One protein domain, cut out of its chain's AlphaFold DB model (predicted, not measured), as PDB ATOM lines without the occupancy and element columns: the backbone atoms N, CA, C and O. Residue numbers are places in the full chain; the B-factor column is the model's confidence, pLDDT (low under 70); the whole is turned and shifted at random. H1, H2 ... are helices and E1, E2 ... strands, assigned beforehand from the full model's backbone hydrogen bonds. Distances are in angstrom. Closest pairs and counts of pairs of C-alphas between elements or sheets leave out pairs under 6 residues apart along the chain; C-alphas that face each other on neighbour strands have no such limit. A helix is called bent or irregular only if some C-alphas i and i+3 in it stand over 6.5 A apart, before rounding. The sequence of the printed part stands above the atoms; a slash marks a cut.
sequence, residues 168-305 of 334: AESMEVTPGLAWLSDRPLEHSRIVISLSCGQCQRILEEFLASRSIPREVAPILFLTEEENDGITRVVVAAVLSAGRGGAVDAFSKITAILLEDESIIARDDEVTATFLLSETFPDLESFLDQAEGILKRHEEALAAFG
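What this domain is: This is residues 168 to 305 of the 334 residues of the protein "VKc domain-containing protein" of Verrucomicrobia bacterium (UniProt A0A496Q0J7). A small ribbon of two short parallel strands, E1 and E2, lies beside a cluster of mostly crossed helices in which H3, H5 and H6 pack round H2. H1 packs on the E1 side of the ribbon and H3 on the E2 side, while residues 168 to 188, with no named element, make the end of the model opposite H5. The printed part has 138 residues with six named helices and two named strands, in the order E1, H1, E2, H2, H3, H4, H5, H6; the class is mostly helix. It is compact, with a radius of gyration of the C-alphas of 14.4 A and spans of 40 by 32 by 29 A.

How they stand to each other: E1, residues 189 to 192, and E2, residues 217 to 220, are parallel neighbours at 31 degrees, with N 219 and O 190 within hydrogen-bond range at 2.9 A. With H1, residues 197 to 208, they form a strand-helix-strand unit, two parallel strands joined through a helix, with a right-handed crossover. The closest C-alphas of E1 and H1 are those of Ile 192 and Cys 199, 5.3 A apart. The closest C-alphas of E2 and H3, residues 246 to 259, are those of Pro 218 and Val 247, 6.6 A apart. H2, residues 225 to 240, touches H3 with residues 234 to 239 alone, closest at the C-alphas of Val 238 and Ala 246, 5.3 A. H2 touches H5, residues 269 to 279, at a shallow tilt of 18 degrees, the same way, closest at the C-alphas of Ile 230 and Glu 269, 4.8 A. H2 touches H6, residues 283 to 303, at a steep tilt of 55 degrees, opposite ways, closest at the C-alphas of Ala 237 and Leu 283, 4.7 A. H4, residues 261 to 264, and H5 only just touch, and only at the corner, with 3 pairs of C-alphas within 8 A, the closest those of Ile 263 and Ala 272, 6.7 A. H1 and H6 are apart. Every O i to N i+4 pair is within hydrogen-bond range in H1 and H3, against 10 of 12 in H2, 5 of 7 in H5 and 14 of 17 in H6; H4 is too short for such a pair.

Where its parts are: E1 begins at C-alpha 189, (-45.373, 59.040, 153.969), and spans 9.7 A; E2 spans 9.8 A. H1 measures 16.4 A, H3 19.9 A, H4 5.4 A and H5 15.7 A. H2 measures 23.7 A and is irregular, C-alphas 226 and 229 being 8.4 A apart, with a kink of 28 degrees near residue 232. H6 measures 29.6 A and ends at C-alpha 303, (-41.405, 80.221, 157.314); it is irregular, C-alphas 285 and 288 being 7.4 A apart, with a kink of 32 degrees near residue 290.

The domain as a whole: The two C-alphas farthest apart are those of Glu 169 and Glu 278, 40.9 A. The printed part has no cut and no long link; the link from H1 to E2 is short, and the others are tight. The mean pLDDT of the printed part is 71.4, and residues 168 to 226, 243 to 244, 247 and 300 to 305 are under 70.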
ATOM      1  N   ALA A 168     -34.955  66.179 155.520       44.44
ATOM      2  CA  ALA A 168     -34.854  65.285 156.663       44.44
ATOM      3  C   ALA A 168     -33.877  65.781 157.743       44.44
ATOM      4  O   ALA A 168     -34.074  65.427 158.896       44.44
ATOM      5  N   GLU A 169     -32.901  66.642 157.425       42.59
ATOM      6  CA  GLU A 169     -31.972  67.167 158.443       42.59
ATOM      7  C   GLU A 169     -32.502  68.419 159.177       42.59
ATOM      8  O   GLU A 169     -31.962  68.798 160.208       42.59
ATOM      9  N   SER A 170     -33.600  69.038 158.712       42.16
ATOM     10  CA  SER A 170     -34.281  70.143 159.432       42.16
ATOM     11  C   SER A 170     -35.704  69.809 159.898       42.16
ATOM     12  O   SER A 170     -36.330  70.600 160.595       42.16
ATOM     13  N   MET A 171     -36.210  68.621 159.547       43.56
ATOM     14  CA  MET A 171     -37.451  68.054 160.085       43.56
ATOM     15  C   MET A 171     -37.248  67.349 161.436       43.56
ATOM     16  O   MET A 171     -38.157  66.663 161.909       43.56
ATOM     17  N   GLU A 172     -36.094  67.536 162.089       43.97
ATOM     18  CA  GLU A 172     -35.994  67.328 163.530       43.97
ATOM     19  C   GLU A 172     -36.978  68.283 164.223       43.97
ATOM     20  O   GLU A 172     -36.685  69.425 164.556       43.97
ATOM     21  N   VAL A 173     -38.178  67.754 164.455       47.06
ATOM     22  CA  VAL A 173     -39.176  68.268 165.387       47.06
ATOM     23  C   VAL A 173     -39.859  69.561 164.926       47.06
ATOM     24  O   VAL A 173     -39.775  70.598 165.576       47.06
ATOM     25  N   THR A 174     -40.696  69.483 163.888       45.88
ATOM     26  CA  THR A 174     -41.927  70.289 163.908       45.88
ATOM     27  C   THR A 174     -42.913  69.582 164.850       45.88
ATOM     28  O   THR A 174     -43.490  68.558 164.473       45.88
ATOM     29  N   PRO A 175     -43.148  70.079 166.083       51.19
ATOM     30  CA  PRO A 175     -44.071  69.448 167.037       51.19
ATOM     31  C   PRO A 175     -45.511  69.332 166.499       51.19
ATOM     32  O   PRO A 175     -46.312  68.573 167.039       51.19
ATOM     33  N   GLY A 176     -45.832  70.034 165.407       51.09
ATOM     34  CA  GLY A 176     -47.114  69.972 164.709       51.09
ATOM     35  C   GLY A 176     -47.408  68.671 163.952       51.09
ATOM     36  O   GLY A 176     -48.571  68.453 163.637       51.09
ATOM     37  N   LEU A 177     -46.427  67.792 163.697       50.97
ATOM     38  CA  LEU A 177     -46.629  66.519 162.969       50.97
ATOM     39  C   LEU A 177     -46.551  65.269 163.861       50.97
ATOM     40  O   LEU A 177     -46.815  64.156 163.405       50.97
ATOM     41  N   ALA A 178     -46.207  65.434 165.141       55.94
ATOM     42  CA  ALA A 178     -46.016  64.329 166.085       55.94
ATOM     43  C   ALA A 178     -47.321  63.605 166.477       55.94
ATOM     44  O   ALA A 178     -47.276  62.521 167.049       55.94
ATOM     45  N   TRP A 179     -48.489  64.181 166.183       56.56
ATOM     46  CA  TRP A 179     -49.791  63.580 166.502       56.56
ATOM     47  C   TRP A 179     -50.188  62.430 165.563       56.56
ATOM     48  O   TRP A 179     -51.096  61.674 165.895       56.56
ATOM     49  N   LEU A 180     -49.513  62.291 164.416       53.44
ATOM     50  CA  LEU A 180     -49.893  61.366 163.342       53.44
ATOM     51  C   LEU A 180     -49.398  59.929 163.539       53.44
ATOM     52  O   LEU A 180     -49.956  59.004 162.957       53.44
ATOM     53  N   SER A 181     -48.325  59.722 164.303       49.03
ATOM     54  CA  SER A 181     -47.759  58.392 164.525       49.03
ATOM     55  C   SER A 181     -46.752  58.425 165.665       49.03
ATOM     56  O   SER A 181     -45.945  59.346 165.755       49.03
ATOM     57  N   ASP A 182     -46.740  57.369 166.476       52.88
ATOM     58  CA  ASP A 182     -45.687  57.140 167.469       52.88
ATOM     59  C   ASP A 182     -44.396  56.568 166.826       52.88
ATOM     60  O   ASP A 182     -43.423  56.287 167.526       52.88
ATOM     61  N   ARG A 183     -44.366  56.363 165.494       52.81
ATOM     62  CA  ARG A 183     -43.203  55.836 164.755       52.81
ATOM     63  C   ARG A 183     -42.324  56.952 164.166       52.81
ATOM     64  O   ARG A 183     -42.854  57.960 163.688       52.81
ATOM     65  N   PRO A 184     -40.991  56.753 164.129       52.84
ATOM     66  CA  PRO A 184     -40.052  57.709 163.548       52.84
ATOM     67  C   PRO A 184     -40.367  58.022 162.074       52.84
ATOM     68  O   PRO A 184     -40.927  57.204 161.345       52.84
ATOM     69  N   LEU A 185     -40.007  59.237 161.648       51.19
ATOM     70  CA  LEU A 185     -40.254  59.830 160.321       51.19
ATOM     71  C   LEU A 185     -39.640  59.061 159.131       51.19
ATOM     72  O   LEU A 185     -39.915  59.412 157.988       51.19
ATOM     73  N   GLU A 186     -38.838  58.027 159.382       49.59
ATOM     74  CA  GLU A 186     -38.036  57.306 158.385       49.59
ATOM     75  C   GLU A 186     -38.842  56.370 157.465       49.59
ATOM     76  O   GLU A 186     -38.329  55.927 156.439       49.59
ATOM     77  N   HIS A 187     -40.106  56.080 157.790       47.50
ATOM     78  CA  HIS A 187     -40.980  55.249 156.956       47.50
ATOM     79  C   HIS A 187     -41.891  56.102 156.067       47.50
ATOM     80  O   HIS A 187     -42.455  57.098 156.520       47.50
ATOM     81  N   SER A 188     -41.998  55.695 154.799       48.88
ATOM     82  CA  SER A 188     -42.637  56.390 153.680       48.88
ATOM     83  C   SER A 188     -43.994  56.987 154.043       48.88
ATOM     84  O   SER A 188     -44.862  56.321 154.611       48.88
ATOM     85  N   ARG A 189     -44.173  58.259 153.685       56.50
ATOM     86  CA  ARG A 189     -45.373  59.040 153.969       56.50
ATOM     87  C   ARG A 189     -45.960  59.541 152.651       56.50
ATOM     88  O   ARG A 189     -45.247  60.174 151.875       56.50
ATOM     89  N   ILE A 190     -47.223  59.212 152.370       50.81
ATOM     90  CA  ILE A 190     -47.918  59.660 151.151       50.81
ATOM     91  C   ILE A 190     -48.627  60.964 151.471       50.81
ATOM     92  O   ILE A 190     -49.509  60.953 152.323       50.81
ATOM     93  N   VAL A 191     -48.233  62.039 150.786       55.59
ATOM     94  CA  VAL A 191     -48.819  63.377 150.901       55.59
ATOM     95  C   VAL A 191     -49.854  63.607 149.811       55.59
ATOM     96  O   VAL A 191     -49.516  63.537 148.631       55.59
ATOM     97  N   ILE A 192     -51.099  63.894 150.199       57.00
ATOM     98  CA  ILE A 192     -52.204  64.086 149.252       57.00
ATOM     99  C   ILE A 192     -52.975  65.351 149.609       57.00
ATOM    100  O   ILE A 192     -53.575  65.438 150.678       57.00
ATOM    101  N   SER A 193     -52.957  66.314 148.690       64.12
ATOM    102  CA  SER A 193     -53.835  67.482 148.717       64.12
ATOM    103  C   SER A 193     -55.185  67.115 148.092       64.12
ATOM    104  O   SER A 193     -55.220  66.525 147.012       64.12
ATOM    105  N   LEU A 194     -56.290  67.475 148.756       63.50
ATOM    106  CA  LEU A 194     -57.649  67.290 148.221       63.50
ATOM    107  C   LEU A 194     -58.022  68.343 147.163       63.50
ATOM    108  O   LEU A 194     -58.913  68.097 146.360       63.50
ATOM    109  N   SER A 195     -57.326  69.484 147.120       60.44
ATOM    110  CA  SER A 195     -57.499  70.518 146.085       60.44
ATOM    111  C   SER A 195     -56.753  70.189 144.785       60.44
ATOM    112  O   SER A 195     -57.104  70.663 143.706       60.44
ATOM    113  N   CYS A 196     -55.728  69.334 144.839       65.50
ATOM    114  CA  CYS A 196     -54.968  68.948 143.659       65.50
ATOM    115  C   CYS A 196     -55.619  67.759 142.936       65.50
ATOM    116  O   CYS A 196     -55.506  66.613 143.366       65.50
ATOM    117  N   GLY A 197     -56.195  68.000 141.753       61.97
ATOM    118  CA  GLY A 197     -56.821  66.940 140.948       61.97
ATOM    119  C   GLY A 197     -55.885  65.777 140.570       61.97
ATOM    120  O   GLY A 197     -56.340  64.650 140.388       61.97
ATOM    121  N   GLN A 198     -54.563  65.992 140.487       60.41
ATOM    122  CA  GLN A 198     -53.616  64.875 140.331       60.41
ATOM    123  C   GLN A 198     -53.422  64.077 141.626       60.41
ATOM    124  O   GLN A 198     -53.302  62.858 141.564       60.41
ATOM    125  N   CYS A 199     -53.417  64.741 142.783       64.62
ATOM    126  CA  CYS A 199     -53.347  64.076 144.083       64.62
ATOM    127  C   CYS A 199     -54.602  63.229 144.328       64.62
ATOM    128  O   CYS A 199     -54.476  62.086 144.757       64.62
ATOM    129  N   GLN A 200     -55.784  63.735 143.963       66.25
ATOM    130  CA  GLN A 200     -57.036  62.978 144.019       66.25
ATOM    131  C   GLN A 200     -56.986  61.715 143.146       66.25
ATOM    132  O   GLN A 200     -57.310  60.631 143.618       66.25
ATOM    133  N   ARG A 201     -56.480  61.807 141.909       64.69
ATOM    134  CA  ARG A 201     -56.311  60.619 141.051       64.69
ATOM    135  C   ARG A 201     -55.325  59.602 141.623       64.69
ATOM    136  O   ARG A 201     -55.581  58.405 141.559       64.69
ATOM    137  N   ILE A 202     -54.210  60.064 142.194       65.44
ATOM    138  CA  ILE A 202     -53.255  59.181 142.880       65.44
ATOM    139  C   ILE A 202     -53.945  58.492 144.063       65.44
ATOM    140  O   ILE A 202     -53.763  57.294 144.247       65.44
ATOM    141  N   LEU A 203     -54.763  59.218 144.828       68.12
ATOM    142  CA  LEU A 203     -55.539  58.683 145.947       68.12
ATOM    143  C   LEU A 203     -56.549  57.622 145.503       68.12
ATOM    144  O   LEU A 203     -56.610  56.553 146.106       68.12
ATOM    145  N   GLU A 204     -57.300  57.880 144.435       67.94
ATOM    146  CA  GLU A 204     -58.242  56.926 143.841       67.94
ATOM    147  C   GLU A 204     -57.539  55.640 143.394       67.94
ATOM    148  O   GLU A 204     -57.977  54.541 143.736       67.94
ATOM    149  N   GLU A 205     -56.418  55.760 142.675       67.12
ATOM    150  CA  GLU A 205     -55.608  54.609 142.259       67.12
ATOM    151  C   GLU A 205     -55.069  53.840 143.476       67.12
ATOM    152  O   GLU A 205     -55.081  52.603 143.499       67.12
ATOM    153  N   PHE A 206     -54.655  54.562 144.519       66.06
ATOM    154  CA  PHE A 206     -54.147  53.983 145.756       66.06
ATOM    155  C   PHE A 206     -55.231  53.198 146.508       66.06
ATOM    156  O   PHE A 206     -54.996  52.055 146.907       66.06
ATOM    157  N   LEU A 207     -56.440  53.749 146.629       66.19
ATOM    158  CA  LEU A 207     -57.590  53.075 147.238       66.19
ATOM    159  C   LEU A 207     -58.074  51.878 146.416       66.19
ATOM    160  O   LEU A 207     -58.383  50.823 146.978       66.19
ATOM    161  N   ALA A 208     -58.089  52.004 145.087       67.88
ATOM    162  CA  ALA A 208     -58.482  50.928 144.183       67.88
ATOM    163  C   ALA A 208     -57.547  49.712 144.286       67.88
ATOM    164  O   ALA A 208     -57.998  48.573 144.145       67.88
ATOM    165  N   SER A 209     -56.261  49.934 144.586       65.44
ATOM    166  CA  SER A 209     -55.271  48.862 144.733       65.44
ATOM    167  C   SER A 209     -55.509  47.948 145.949       65.44
ATOM    168  O   SER A 209     -54.969  46.844 145.989       65.44
ATOM    169  N   ARG A 210     -56.329  48.368 146.932       58.34
ATOM    170  CA  ARG A 210     -56.628  47.656 148.200       58.34
ATOM    171  C   ARG A 210     -55.406  47.186 149.008       58.34
ATOM    172  O   ARG A 210     -55.567  46.439 149.973       58.34
ATOM    173  N   SER A 211     -54.197  47.616 148.664       54.38
ATOM    174  CA  SER A 211     -52.963  47.214 149.335       54.38
ATOM    175  C   SER A 211     -52.180  48.448 149.753       54.38
ATOM    176  O   SER A 211     -51.169  48.782 149.143       54.38
ATOM    177  N   ILE A 212     -52.635  49.118 150.814       54.88
ATOM    178  CA  ILE A 212     -51.760  50.038 151.545       54.88
ATOM    179  C   ILE A 212     -50.751  49.148 152.275       54.88
ATOM    180  O   ILE A 212     -51.164  48.365 153.142       54.88
ATOM    181  N   PRO A 213     -49.449  49.191 151.939       56.25
ATOM    182  CA  PRO A 213     -48.467  48.478 152.735       56.25
ATOM    183  C   PRO A 213     -48.576  49.028 154.157       56.25
ATOM    184  O   PRO A 213     -48.522  50.240 154.347       56.25
ATOM    185  N   ARG A 214     -48.721  48.161 155.166       55.06
ATOM    186  CA  ARG A 214     -48.853  48.566 156.586       55.06
ATOM    187  C   ARG A 214     -47.684  49.427 157.097       55.06
ATOM    188  O   ARG A 214     -47.728  49.938 158.212       55.06
ATOM    189  N   GLU A 215     -46.629  49.525 156.303       55.03
ATOM    190  CA  GLU A 215     -45.400  50.267 156.550       55.03
ATOM    191  C   GLU A 215     -45.468  51.722 156.058       55.03
ATOM    192  O   GLU A 215     -44.635  52.528 156.459       55.03
ATOM    193  N   VAL A 216     -46.465  52.079 155.240       54.28
ATOM    194  CA  VAL A 216     -46.653  53.431 154.703       54.28
ATOM    195  C   VAL A 216     -47.700  54.157 155.544       54.28
ATOM    196  O   VAL A 216     -48.877  53.802 155.528       54.28
ATOM    197  N   ALA A 217     -47.279  55.177 156.290       50.16
ATOM    198  CA  ALA A 217     -48.196  56.020 157.051       50.16
ATOM    199  C   ALA A 217     -48.680  57.167 156.144       50.16
ATOM    200  O   ALA A 217     -47.860  58.006 155.772       50.16
ATOM    201  N   PRO A 218     -49.963  57.241 155.748       51.19
ATOM    202  CA  PRO A 218     -50.460  58.385 154.990       51.19
ATOM    203  C   PRO A 218     -50.263  59.666 155.805       51.19
ATOM    204  O   PRO A 218     -50.512  59.689 157.012       51.19
ATOM    205  N   ILE A 219     -49.801  60.729 155.152       51.66
ATOM    206  CA  ILE A 219     -49.729  62.061 155.747       51.66
ATOM    207  C   ILE A 219     -50.560  62.997 154.923       51.66
ATOM    208  O   ILE A 219     -50.367  63.156 153.731       51.66
ATOM    209  N   LEU A 220     -51.471  63.671 155.588       49.47
ATOM    210  CA  LEU A 220     -52.286  64.660 154.936       49.47
ATOM    211  C   LEU A 220     -51.574  66.004 154.956       49.47
ATOM    212  O   LEU A 220     -51.188  66.479 156.022       49.47
ATOM    213  N   PHE A 221     -51.443  66.624 153.787       50.91
ATOM    214  CA  PHE A 221     -51.308  68.070 153.719       50.91
ATOM    215  C   PHE A 221     -52.424  68.592 152.842       50.91
ATOM    216  O   PHE A 221     -52.507  68.299 151.650       50.91
ATOM    217  N   LEU A 222     -53.292  69.351 153.479       51.72
ATOM    218  CA  LEU A 222     -54.460  69.940 152.880       51.72
ATOM    219  C   LEU A 222     -54.207  71.435 152.808       51.72
ATOM    220  O   LEU A 222     -54.170  72.082 153.848       51.72
ATOM    221  N   THR A 223     -53.968  71.962 151.610       46.19
ATOM    222  CA  THR A 223     -54.071  73.408 151.391       46.19
ATOM    223  C   THR A 223     -54.529  73.701 149.971       46.19
ATOM    224  O   THR A 223     -53.882  73.293 149.004       46.19
ATOM    225  N   GLU A 224     -55.604  74.455 149.867       51.09
ATOM    226  CA  GLU A 224     -55.649  75.827 149.351       51.09
ATOM    227  C   GLU A 224     -56.759  76.520 150.162       51.09
ATOM    228  O   GLU A 224     -57.647  75.815 150.646       51.09
ATOM    229  N   GLU A 225     -56.731  77.855 150.284       57.28
ATOM    230  CA  GLU A 225     -57.777  78.664 150.957       57.28
ATOM    231  C   GLU A 225     -59.210  78.320 150.486       57.28
ATOM    232  O   GLU A 225     -60.182  78.632 151.166       57.28
ATOM    233  N   GLU A 226     -59.358  77.684 149.315       59.50
ATOM    234  CA  GLU A 226     -60.648  77.283 148.750       59.50
ATOM    235  C   GLU A 226     -61.301  76.073 149.439       59.50
ATOM    236  O   GLU A 226     -62.503  75.919 149.275       59.50
ATOM    237  N   ASN A 227     -60.559  75.237 150.188       70.12
ATOM    238  CA  ASN A 227     -61.085  74.000 150.797       70.12
ATOM    239  C   ASN A 227     -60.777  73.853 152.303       70.12
ATOM    240  O   ASN A 227     -60.605  72.734 152.810       70.12
ATOM    241  N   ASP A 228     -60.622  74.965 153.024       79.06
ATOM    242  CA  ASP A 228     -60.233  74.952 154.440       79.06
ATOM    243  C   ASP A 228     -61.294  74.284 155.333       79.06
ATOM    244  O   ASP A 228     -60.946  73.625 156.321       79.06
ATOM    245  N   GLY A 229     -62.575  74.384 154.959       86.06
ATOM    246  CA  GLY A 229     -63.691  73.827 155.721       86.06
ATOM    247  C   GLY A 229     -63.642  72.302 155.784       86.06
ATOM    248  O   GLY A 229     -63.487  71.714 156.859       86.06
ATOM    249  N   ILE A 230     -63.695  71.632 154.630       86.69
ATOM    250  CA  ILE A 230     -63.600  70.161 154.556       86.69
ATOM    251  C   ILE A 230     -62.298  69.673 155.175       86.69
ATOM    252  O   ILE A 230     -62.252  68.640 155.848       86.69
ATOM    253  N   THR A 231     -61.233  70.436 154.970       83.88
ATOM    254  CA  THR A 231     -59.913  70.109 155.473       83.88
ATOM    255  C   THR A 231     -59.872  70.008 156.992       83.88
ATOM    256  O   THR A 231     -59.362  69.022 157.543       83.88
ATOM    257  N   ARG A 232     -60.475  70.985 157.672       88.75
ATOM    258  CA  ARG A 232     -60.647  70.982 159.125       88.75
ATOM    259  C   ARG A 232     -61.420  69.753 159.594       88.75
ATOM    260  O   ARG A 232     -60.980  69.075 160.524       88.75
ATOM    261  N   VAL A 233     -62.518  69.425 158.919       91.69
ATOM    262  CA  VAL A 233     -63.391  68.296 159.271       91.69
ATOM    263  C   VAL A 233     -62.682  66.951 159.099       91.69
ATOM    264  O   VAL A 233     -62.768  66.092 159.978       91.69
ATOM    265  N   VAL A 234     -61.919  66.767 158.018       88.44
ATOM    266  CA  VAL A 234     -61.128  65.546 157.791       88.44
ATOM    267  C   VAL A 234     -60.082  65.360 158.887       88.44
ATOM    268  O   VAL A 234     -59.964  64.268 159.444       88.44
ATOM    269  N   VAL A 235     -59.337  66.414 159.232       86.06
ATOM    270  CA  VAL A 235     -58.339  66.350 160.310       86.06
ATOM    271  C   VAL A 235     -59.011  66.034 161.648       86.06
ATOM    272  O   VAL A 235     -58.521  65.174 162.379       86.06
ATOM    273  N   ALA A 236     -60.155  66.653 161.949       90.19
ATOM    274  CA  ALA A 236     -60.924  66.378 163.161       90.19
ATOM    275  C   ALA A 236     -61.411  64.920 163.227       90.19
ATOM    276  O   ALA A 236     -61.258  64.257 164.256       90.19
ATOM    277  N   ALA A 237     -61.908  64.378 162.113       91.00
ATOM    278  CA  ALA A 237     -62.312  62.979 162.013       91.00
ATOM    279  C   ALA A 237     -61.126  62.022 162.240       91.00
ATOM    280  O   ALA A 237     -61.246  61.075 163.019       91.00
ATOM    281  N   VAL A 238     -59.953  62.294 161.656       87.00
ATOM    282  CA  VAL A 238     -58.734  61.500 161.912       87.00
ATOM    283  C   VAL A 238     -58.314  61.570 163.386       87.00
ATOM    284  O   VAL A 238     -57.987  60.539 163.973       87.00
ATOM    285  N   LEU A 239     -58.343  62.758 164.000       87.25
ATOM    286  CA  LEU A 239     -58.010  62.939 165.419       87.25
ATOM    287  C   LEU A 239     -58.947  62.143 166.334       87.25
ATOM    288  O   LEU A 239     -58.477  61.494 167.270       87.25
ATOM    289  N   SER A 240     -60.245  62.135 166.022       93.06
ATOM    290  CA  SER A 240     -61.265  61.408 166.788       93.06
ATOM    291  C   SER A 240     -61.053  59.889 166.802       93.06
ATOM    292  O   SER A 240     -61.398  59.219 167.773       93.06
ATOM    293  N   ALA A 241     -60.406  59.332 165.772       87.69
ATOM    294  CA  ALA A 241     -60.087  57.908 165.700       87.69
ATOM    295  C   ALA A 241     -58.918  57.490 166.615       87.69
ATOM    296  O   ALA A 241     -58.670  56.296 166.813       87.69
ATOM    297  N   GLY A 242     -58.189  58.462 167.172       82.25
ATOM    298  CA  GLY A 242     -57.047  58.249 168.051       82.25
ATOM    299  C   GLY A 242     -55.776  57.773 167.332       82.25
ATOM    300  O   GLY A 242     -55.771  57.389 166.162       82.25
ATOM    301  N   ARG A 243     -54.653  57.769 168.064       69.00
ATOM    302  CA  ARG A 243     -53.300  57.540 167.505       69.00
ATOM    303  C   ARG A 243     -53.118  56.204 166.777       69.00
ATOM    304  O   ARG A 243     -52.338  56.125 165.838       69.00
ATOM    305  N   GLY A 244     -53.823  55.156 167.203       67.62
ATOM    306  CA  GLY A 244     -53.732  53.825 166.593       67.62
ATOM    307  C   GLY A 244     -54.661  53.610 165.395       67.62
ATOM    308  O   GLY A 244     -54.487  52.629 164.678       67.62
ATOM    309  N   GLY A 245     -55.639  54.498 165.188       77.44
ATOM    310  CA  GLY A 245     -56.696  54.354 164.185       77.44
ATOM    311  C   GLY A 245     -56.576  55.302 162.994       77.44
ATOM    312  O   GLY A 245     -57.362  55.179 162.061       77.44
ATOM    313  N   ALA A 246     -55.609  56.224 162.991       75.62
ATOM    314  CA  ALA A 246     -55.523  57.300 162.002       75.62
ATOM    315  C   ALA A 246     -55.494  56.809 160.540       75.62
ATOM    316  O   ALA A 246     -56.151  57.394 159.686       75.62
ATOM    317  N   VAL A 247     -54.786  55.713 160.246       69.88
ATOM    318  CA  VAL A 247     -54.675  55.157 158.880       69.88
ATOM    319  C   VAL A 247     -55.993  54.547 158.399       69.88
ATOM    320  O   VAL A 247     -56.438  54.802 157.275       69.88
ATOM    321  N   ASP A 248     -56.635  53.758 159.259       78.75
ATOM    322  CA  ASP A 248     -57.928  53.142 158.963       78.75
ATOM    323  C   ASP A 248     -59.019  54.212 158.862       78.75
ATOM    324  O   ASP A 248     -59.867  54.156 157.971       78.75
ATOM    325  N   ALA A 249     -58.972  55.213 159.744       84.00
ATOM    326  CA  ALA A 249     -59.850  56.370 159.709       84.00
ATOM    327  C   ALA A 249     -59.688  57.134 158.401       84.00
ATOM    328  O   ALA A 249     -60.672  57.365 157.713       84.00
ATOM    329  N   PHE A 250     -58.452  57.433 158.006       80.06
ATOM    330  CA  PHE A 250     -58.167  58.130 156.761       80.06
ATOM    331  C   PHE A 250     -58.703  57.381 155.535       80.06
ATOM    332  O   PHE A 250     -59.351  57.975 154.672       80.06
ATOM    333  N   SER A 251     -58.493  56.065 155.486       77.62
ATOM    334  CA  SER A 251     -58.992  55.224 154.393       77.62
ATOM    335  C   SER A 251     -60.523  55.257 154.307       77.62
ATOM    336  O   SER A 251     -61.078  55.362 153.216       77.62
ATOM    337  N   LYS A 252     -61.210  55.218 155.457       86.06
ATOM    338  CA  LYS A 252     -62.676  55.322 155.536       86.06
ATOM    339  C   LYS A 252     -63.183  56.708 155.154       86.06
ATOM    340  O   LYS A 252     -64.095  56.798 154.345       86.06
ATOM    341  N   ILE A 253     -62.580  57.767 155.695       86.88
ATOM    342  CA  ILE A 253     -62.927  59.161 155.384       86.88
ATOM    343  C   ILE A 253     -62.819  59.393 153.881       86.88
ATOM    344  O   ILE A 253     -63.737  59.921 153.269       86.88
ATOM    345  N   THR A 254     -61.721  58.942 153.277       80.44
ATOM    346  CA  THR A 254     -61.517  59.112 151.842       80.44
ATOM    347  C   THR A 254     -62.552  58.346 151.027       80.44
ATOM    348  O   THR A 254     -63.086  58.895 150.070       80.44
ATOM    349  N   ALA A 255     -62.863  57.100 151.400       83.38
ATOM    350  CA  ALA A 255     -63.910  56.337 150.728       83.38
ATOM    351  C   ALA A 255     -65.267  57.064 150.789       83.38
ATOM    352  O   ALA A 255     -65.921  57.188 149.762       83.38
ATOM    353  N   ILE A 256     -65.631  57.617 151.953       86.81
ATOM    354  CA  ILE A 256     -66.871  58.388 152.136       86.81
ATOM    355  C   ILE A 256     -66.870  59.657 151.270       86.81
ATOM    356  O   ILE A 256     -67.851  59.941 150.592       86.81
ATOM    357  N   LEU A 257     -65.772  60.418 151.260       82.56
ATOM    358  CA  LEU A 257     -65.698  61.678 150.511       82.56
ATOM    359  C   LEU A 257     -65.637  61.478 148.990       82.56
ATOM    360  O   LEU A 257     -66.130  62.325 148.253       82.56
ATOM    361  N   LEU A 258     -65.052  60.379 148.506       79.56
ATOM    362  CA  LEU A 258     -65.017  60.064 147.073       79.56
ATOM    363  C   LEU A 258     -66.342  59.492 146.549       79.56
ATOM    364  O   LEU A 258     -66.579  59.539 145.345       79.56
ATOM    365  N   GLU A 259     -67.209  58.960 147.415       85.75
ATOM    366  CA  GLU A 259     -68.560  58.542 147.014       85.75
ATOM    367  C   GLU A 259     -69.446  59.736 146.617       85.75
ATOM    368  O   GLU A 259     -70.353  59.573 145.797       85.75
ATOM    369  N   ASP A 260     -69.151  60.935 147.130       82.75
ATOM    370  CA  ASP A 260     -69.827  62.182 146.765       82.75
ATOM    371  C   ASP A 260     -68.821  63.301 146.444       82.75
ATOM    372  O   ASP A 260     -68.557  64.207 147.239       82.75
ATOM    373  N   GLU A 261     -68.291  63.266 145.216       77.12
ATOM    374  CA  GLU A 261     -67.366  64.279 144.680       77.12
ATOM    375  C   GLU A 261     -67.892  65.722 144.808       77.12
ATOM    376  O   GLU A 261     -67.106  66.674 144.811       77.12
ATOM    377  N   SER A 262     -69.215  65.914 144.906       79.38
ATOM    378  CA  SER A 262     -69.814  67.248 144.977       79.38
ATOM    379  C   SER A 262     -69.519  67.971 146.288       79.38
ATOM    380  O   SER A 262     -69.530  69.203 146.305       79.38
ATOM    381  N   ILE A 263     -69.205  67.220 147.347       79.06
ATOM    382  CA  ILE A 263     -68.804  67.754 148.648       79.06
ATOM    383  C   ILE A 263     -67.436  68.408 148.508       79.06
ATOM    384  O   ILE A 263     -67.309  69.602 148.760       79.06
ATOM    385  N   ILE A 264     -66.451  67.663 147.989       74.00
ATOM    386  CA  ILE A 264     -65.083  68.154 147.752       74.00
ATOM    387  C   ILE A 264     -65.094  69.362 146.807       74.00
ATOM    388  O   ILE A 264     -64.416  70.349 147.061       74.00
ATOM    389  N   ALA A 265     -65.888  69.315 145.734       72.88
ATOM    390  CA  ALA A 265     -65.928  70.383 144.734       72.88
ATOM    391  C   ALA A 265     -66.548  71.705 145.228       72.88
ATOM    392  O   ALA A 265     -66.433  72.717 144.535       72.88
ATOM    393  N   ARG A 266     -67.266  71.699 146.358       79.38
ATOM    394  CA  ARG A 266     -68.004  72.863 146.881       79.38
ATOM    395  C   ARG A 266     -67.485  73.383 148.220       79.38
ATOM    396  O   ARG A 266     -68.082  74.328 148.727       79.38
ATOM    397  N   ASP A 267     -66.459  72.754 148.785       79.12
ATOM    398  CA  ASP A 267     -66.028  72.962 150.174       79.12
ATOM    399  C   ASP A 267     -67.192  72.932 151.185       79.12
ATOM    400  O   ASP A 267     -67.312  73.777 152.073       79.12
ATOM    401  N   ASP A 268     -68.124  71.985 151.024       86.31
ATOM    402  CA  ASP A 268     -69.304  71.910 151.890       86.31
ATOM    403  C   ASP A 268     -68.961  71.279 153.249       86.31
ATOM    404  O   ASP A 268     -69.182  70.089 153.496       86.31
ATOM    405  N   GLU A 269     -68.409  72.105 154.140       90.56
ATOM    406  CA  GLU A 269     -68.008  71.720 155.493       90.56
ATOM    407  C   GLU A 269     -69.160  71.089 156.292       90.56
ATOM    408  O   GLU A 269     -68.961  70.111 157.015       90.56
ATOM    409  N   VAL A 270     -70.374  71.630 156.162       92.81
ATOM    410  CA  VAL A 270     -71.541  71.191 156.941       92.81
ATOM    411  C   VAL A 270     -71.951  69.786 156.521       92.81
ATOM    412  O   VAL A 270     -72.142  68.916 157.374       92.81
ATOM    413  N   THR A 271     -72.037  69.543 155.212       92.25
ATOM    414  CA  THR A 271     -72.355  68.214 154.680       92.25
ATOM    415  C   THR A 271     -71.244  67.214 155.003       92.25
ATOM    416  O   THR A 271     -71.538  66.102 155.444       92.25
ATOM    417  N   ALA A 272     -69.971  67.607 154.875       90.38
ATOM    418  CA  ALA A 272     -68.839  66.759 155.249       90.38
ATOM    419  C   ALA A 272     -68.862  66.386 156.743       90.38
ATOM    420  O   ALA A 272     -68.656  65.225 157.094       90.38
ATOM    421  N   THR A 273     -69.162  67.350 157.620       94.75
ATOM    422  CA  THR A 273     -69.286  67.145 159.074       94.75
ATOM    423  C   THR A 273     -70.390  66.150 159.377       94.75
ATOM    424  O   THR A 273     -70.159  65.172 160.087       94.75
ATOM    425  N   PHE A 274     -71.567  66.355 158.783       94.81
ATOM    426  CA  PHE A 274     -72.705  65.467 158.953       94.81
ATOM    427  C   PHE A 274     -72.364  64.029 158.538       94.81
ATOM    428  O   PHE A 274     -72.507  63.114 159.347       94.81
ATOM    429  N   LEU A 275     -71.825  63.825 157.331       93.31
ATOM    430  CA  LEU A 275     -71.491  62.486 156.832       93.31
ATOM    431  C   LEU A 275     -70.400  61.798 157.650       93.31
ATOM    432  O   LEU A 275     -70.518  60.619 157.984       93.31
ATOM    433  N   LEU A 276     -69.326  62.517 157.989       93.81
ATOM    434  CA  LEU A 276     -68.245  61.919 158.763       93.81
ATOM    435  C   LEU A 276     -68.666  61.656 160.213       93.81
ATOM    436  O   LEU A 276     -68.177  60.686 160.788       93.81
ATOM    437  N   SER A 277     -69.605  62.419 160.785       95.56
ATOM    438  CA  SER A 277     -70.084  62.220 162.164       95.56
ATOM    439  C   SER A 277     -70.793  60.880 162.370       95.56
ATOM    440  O   SER A 277     -70.723  60.314 163.460       95.56
ATOM    441  N   GLU A 278     -71.379  60.300 161.316       95.06
ATOM    442  CA  GLU A 278     -71.976  58.961 161.383       95.06
ATOM    443  C   GLU A 278     -70.927  57.872 161.658       95.06
ATOM    444  O   GLU A 278     -71.204  56.884 162.341       95.06
ATOM    445  N   THR A 279     -69.707  58.053 161.139       94.25
ATOM    446  CA  THR A 279     -68.590  57.106 161.306       94.25
ATOM    447  C   THR A 279     -67.649  57.506 162.446       94.25
ATOM    448  O   THR A 279     -67.031  56.639 163.068       94.25
ATOM    449  N   PHE A 280     -67.553  58.804 162.733       95.50
ATOM    450  CA  PHE A 280     -66.646  59.418 163.701       95.50
ATOM    451  C   PHE A 280     -67.434  60.329 164.663       95.50
ATOM    452  O   PHE A 280     -67.382  61.552 164.530       95.50
ATOM    453  N   PRO A 281     -68.162  59.760 165.645       94.75
ATOM    454  CA  PRO A 281     -69.131  60.506 166.459       94.75
ATOM    455  C   PRO A 281     -68.527  61.656 167.273       94.75
ATOM    456  O   PRO A 281     -69.209  62.632 167.566       94.75
ATOM    457  N   ASP A 282     -67.246  61.548 167.625       95.44
ATOM    458  CA  ASP A 282     -66.555  62.541 168.445       95.44
ATOM    459  C   ASP A 282     -65.898  63.658 167.615       95.44
ATOM    460  O   ASP A 282     -65.291  64.553 168.204       95.44
ATOM    461  N   LEU A 283     -65.985  63.644 166.275       95.69
ATOM    462  CA  LEU A 283     -65.208  64.560 165.424       95.69
ATOM    463  C   LEU A 283     -65.464  66.038 165.734       95.69
ATOM    464  O   LEU A 283     -64.519  66.824 165.722       95.69
ATOM    465  N   GLU A 284     -66.701  66.419 166.070       95.94
ATOM    466  CA  GLU A 284     -67.046  67.813 166.382       95.94
ATOM    467  C   GLU A 284     -66.225  68.349 167.561       95.94
ATOM    468  O   GLU A 284     -65.805  69.504 167.558       95.94
ATOM    469  N   SER A 285     -65.902  67.488 168.536       96.12
ATOM    470  CA  SER A 285     -65.075  67.860 169.691       96.12
ATOM    471  C   SER A 285     -63.603  68.127 169.341       96.12
ATOM    472  O   SER A 285     -62.872  68.691 170.156       96.12
ATOM    473  N   PHE A 286     -63.169  67.758 168.130       94.25
ATOM    474  CA  PHE A 286     -61.802  67.924 167.636       94.25
ATOM    475  C   PHE A 286     -61.648  69.042 166.594       94.25
ATOM    476  O   PHE A 286     -60.522  69.279 166.155       94.25
ATOM    477  N   LEU A 287     -62.717  69.753 166.210       93.75
ATOM    478  CA  LEU A 287     -62.656  70.805 165.180       93.75
ATOM    479  C   LEU A 287     -61.697  71.948 165.560       93.75
ATOM    480  O   LEU A 287     -60.823  72.298 164.766       93.75
ATOM    481  N   ASP A 288     -61.769  72.450 166.795       92.00
ATOM    482  CA  ASP A 288     -60.864  73.502 167.286       92.00
ATOM    483  C   ASP A 288     -59.397  73.034 167.302       92.00
ATOM    484  O   ASP A 288     -58.462  73.781 166.994       92.00
ATOM    485  N   GLN A 289     -59.172  71.763 167.656       88.25
ATOM    486  CA  GLN A 289     -57.834  71.179 167.663       88.25
ATOM    487  C   GLN A 289     -57.287  71.017 166.240       88.25
ATOM    488  O   GLN A 289     -56.100  71.276 166.013       88.25
ATOM    489  N   ALA A 290     -58.135  70.603 165.297       86.50
ATOM    490  CA  ALA A 290     -57.803  70.496 163.885       86.50
ATOM    491  C   ALA A 290     -57.406  71.859 163.306       86.50
ATOM    492  O   ALA A 290     -56.341  71.970 162.699       86.50
ATOM    493  N   GLU A 291     -58.175  72.911 163.588       87.50
ATOM    494  CA  GLU A 291     -57.862  74.283 163.170       87.50
ATOM    495  C   GLU A 291     -56.501  74.752 163.711       87.50
ATOM    496  O   GLU A 291     -55.647  75.232 162.962       87.50
ATOM    497  N   GLY A 292     -56.226  74.513 164.997       83.38
ATOM    498  CA  GLY A 292     -54.927  74.834 165.593       83.38
ATOM    499  C   GLY A 292     -53.752  74.030 165.015       83.38
ATOM    500  O   GLY A 292     -52.601  74.476 165.059       83.38
ATOM    501  N   ILE A 293     -53.991  72.827 164.487       79.56
ATOM    502  CA  ILE A 293     -52.978  72.044 163.761       79.56
ATOM    503  C   ILE A 293     -52.743  72.633 162.370       79.56
ATOM    504  O   ILE A 293     -51.585  72.790 161.985       79.56
ATOM    505  N   LEU A 294     -53.803  72.972 161.639       79.75
ATOM    506  CA  LEU A 294     -53.719  73.537 160.291       79.75
ATOM    507  C   LEU A 294     -52.999  74.887 160.293       79.75
ATOM    508  O   LEU A 294     -52.028  75.059 159.562       79.75
ATOM    509  N   LYS A 295     -53.349  75.780 161.224       81.50
ATOM    510  CA  LYS A 295     -52.678  77.076 161.380       81.50
ATOM    511  C   LYS A 295     -51.172  76.948 161.638       81.50
ATOM    512  O   LYS A 295     -50.367  77.667 161.055       81.50
ATOM    513  N   ARG A 296     -50.756  75.998 162.484       76.69
ATOM    514  CA  ARG A 296     -49.323  75.748 162.741       76.69
ATOM    515  C   ARG A 296     -48.595  75.198 161.515       76.69
ATOM    516  O   ARG A 296     -47.399  75.442 161.369       76.69
ATOM    517  N   HIS A 297     -49.285  74.447 160.658       72.31
ATOM    518  CA  HIS A 297     -48.720  74.010 159.383       72.31
ATOM    519  C   HIS A 297     -48.551  75.176 158.419       72.31
ATOM    520  O   HIS A 297     -47.487  75.300 157.822       72.31
ATOM    521  N   GLU A 298     -49.559  76.036 158.306       73.88
ATOM    522  CA  GLU A 298     -49.502  77.241 157.482       73.88
ATOM    523  C   GLU A 298     -48.339  78.153 157.905       73.88
ATOM    524  O   GLU A 298     -47.499  78.514 157.081       73.88
ATOM    525  N   GLU A 299     -48.206  78.428 159.208       74.75
ATOM    526  CA  GLU A 299     -47.097  79.207 159.777       74.75
ATOM    527  C   GLU A 299     -45.727  78.575 159.473       74.75
ATOM    528  O   GLU A 299     -44.774  79.275 159.117       74.75
ATOM    529  N   ALA A 300     -45.618  77.245 159.581       65.25
ATOM    530  CA  ALA A 300     -44.387  76.530 159.263       65.25
ATOM    531  C   ALA A 300     -44.046  76.626 157.767       65.25
ATOM    532  O   ALA A 300     -42.907  76.938 157.424       65.25
ATOM    533  N   LEU A 301     -45.014  76.402 156.872       64.44
ATOM    534  CA  LEU A 301     -44.823  76.501 155.420       64.44
ATOM    535  C   LEU A 301     -44.432  77.920 154.990       64.44
ATOM    536  O   LEU A 301     -43.497  78.088 154.199       64.44
ATOM    537  N   ALA A 302     -45.073  78.934 155.576       66.88
ATOM    538  CA  ALA A 302     -44.735  80.335 155.362       66.88
ATOM    539  C   ALA A 302     -43.282  80.641 155.768       66.88
ATOM    540  O   ALA A 302     -42.573  81.338 155.038       66.88
ATOM    541  N   ALA A 303     -42.795  80.069 156.877       65.50
ATOM    542  CA  ALA A 303     -41.405  80.221 157.314       65.50
ATOM    543  C   ALA A 303     -40.384  79.602 156.336       65.50
ATOM    544  O   ALA A 303     -39.259  80.092 156.235       65.50
ATOM    545  N   PHE A 304     -40.775  78.575 155.574       56.03
ATOM    546  CA  PHE A 304     -39.955  77.986 154.506       56.03
ATOM    547  C   PHE A 304     -40.056  78.733 153.165       56.03
ATOM    548  O   PHE A 304     -39.425  78.326 152.188       56.03
ATOM    549  N   GLY A 305     -40.825  79.827 153.093       56.00
ATOM    550  CA  GLY A 305     -41.006  80.610 151.869       56.00
ATOM    551  C   GLY A 305     -41.770  79.864 150.773       56.00
ATOM    552  O   GLY A 305     -41.662  80.224 149.600       56.00
TER     553      GLY A 305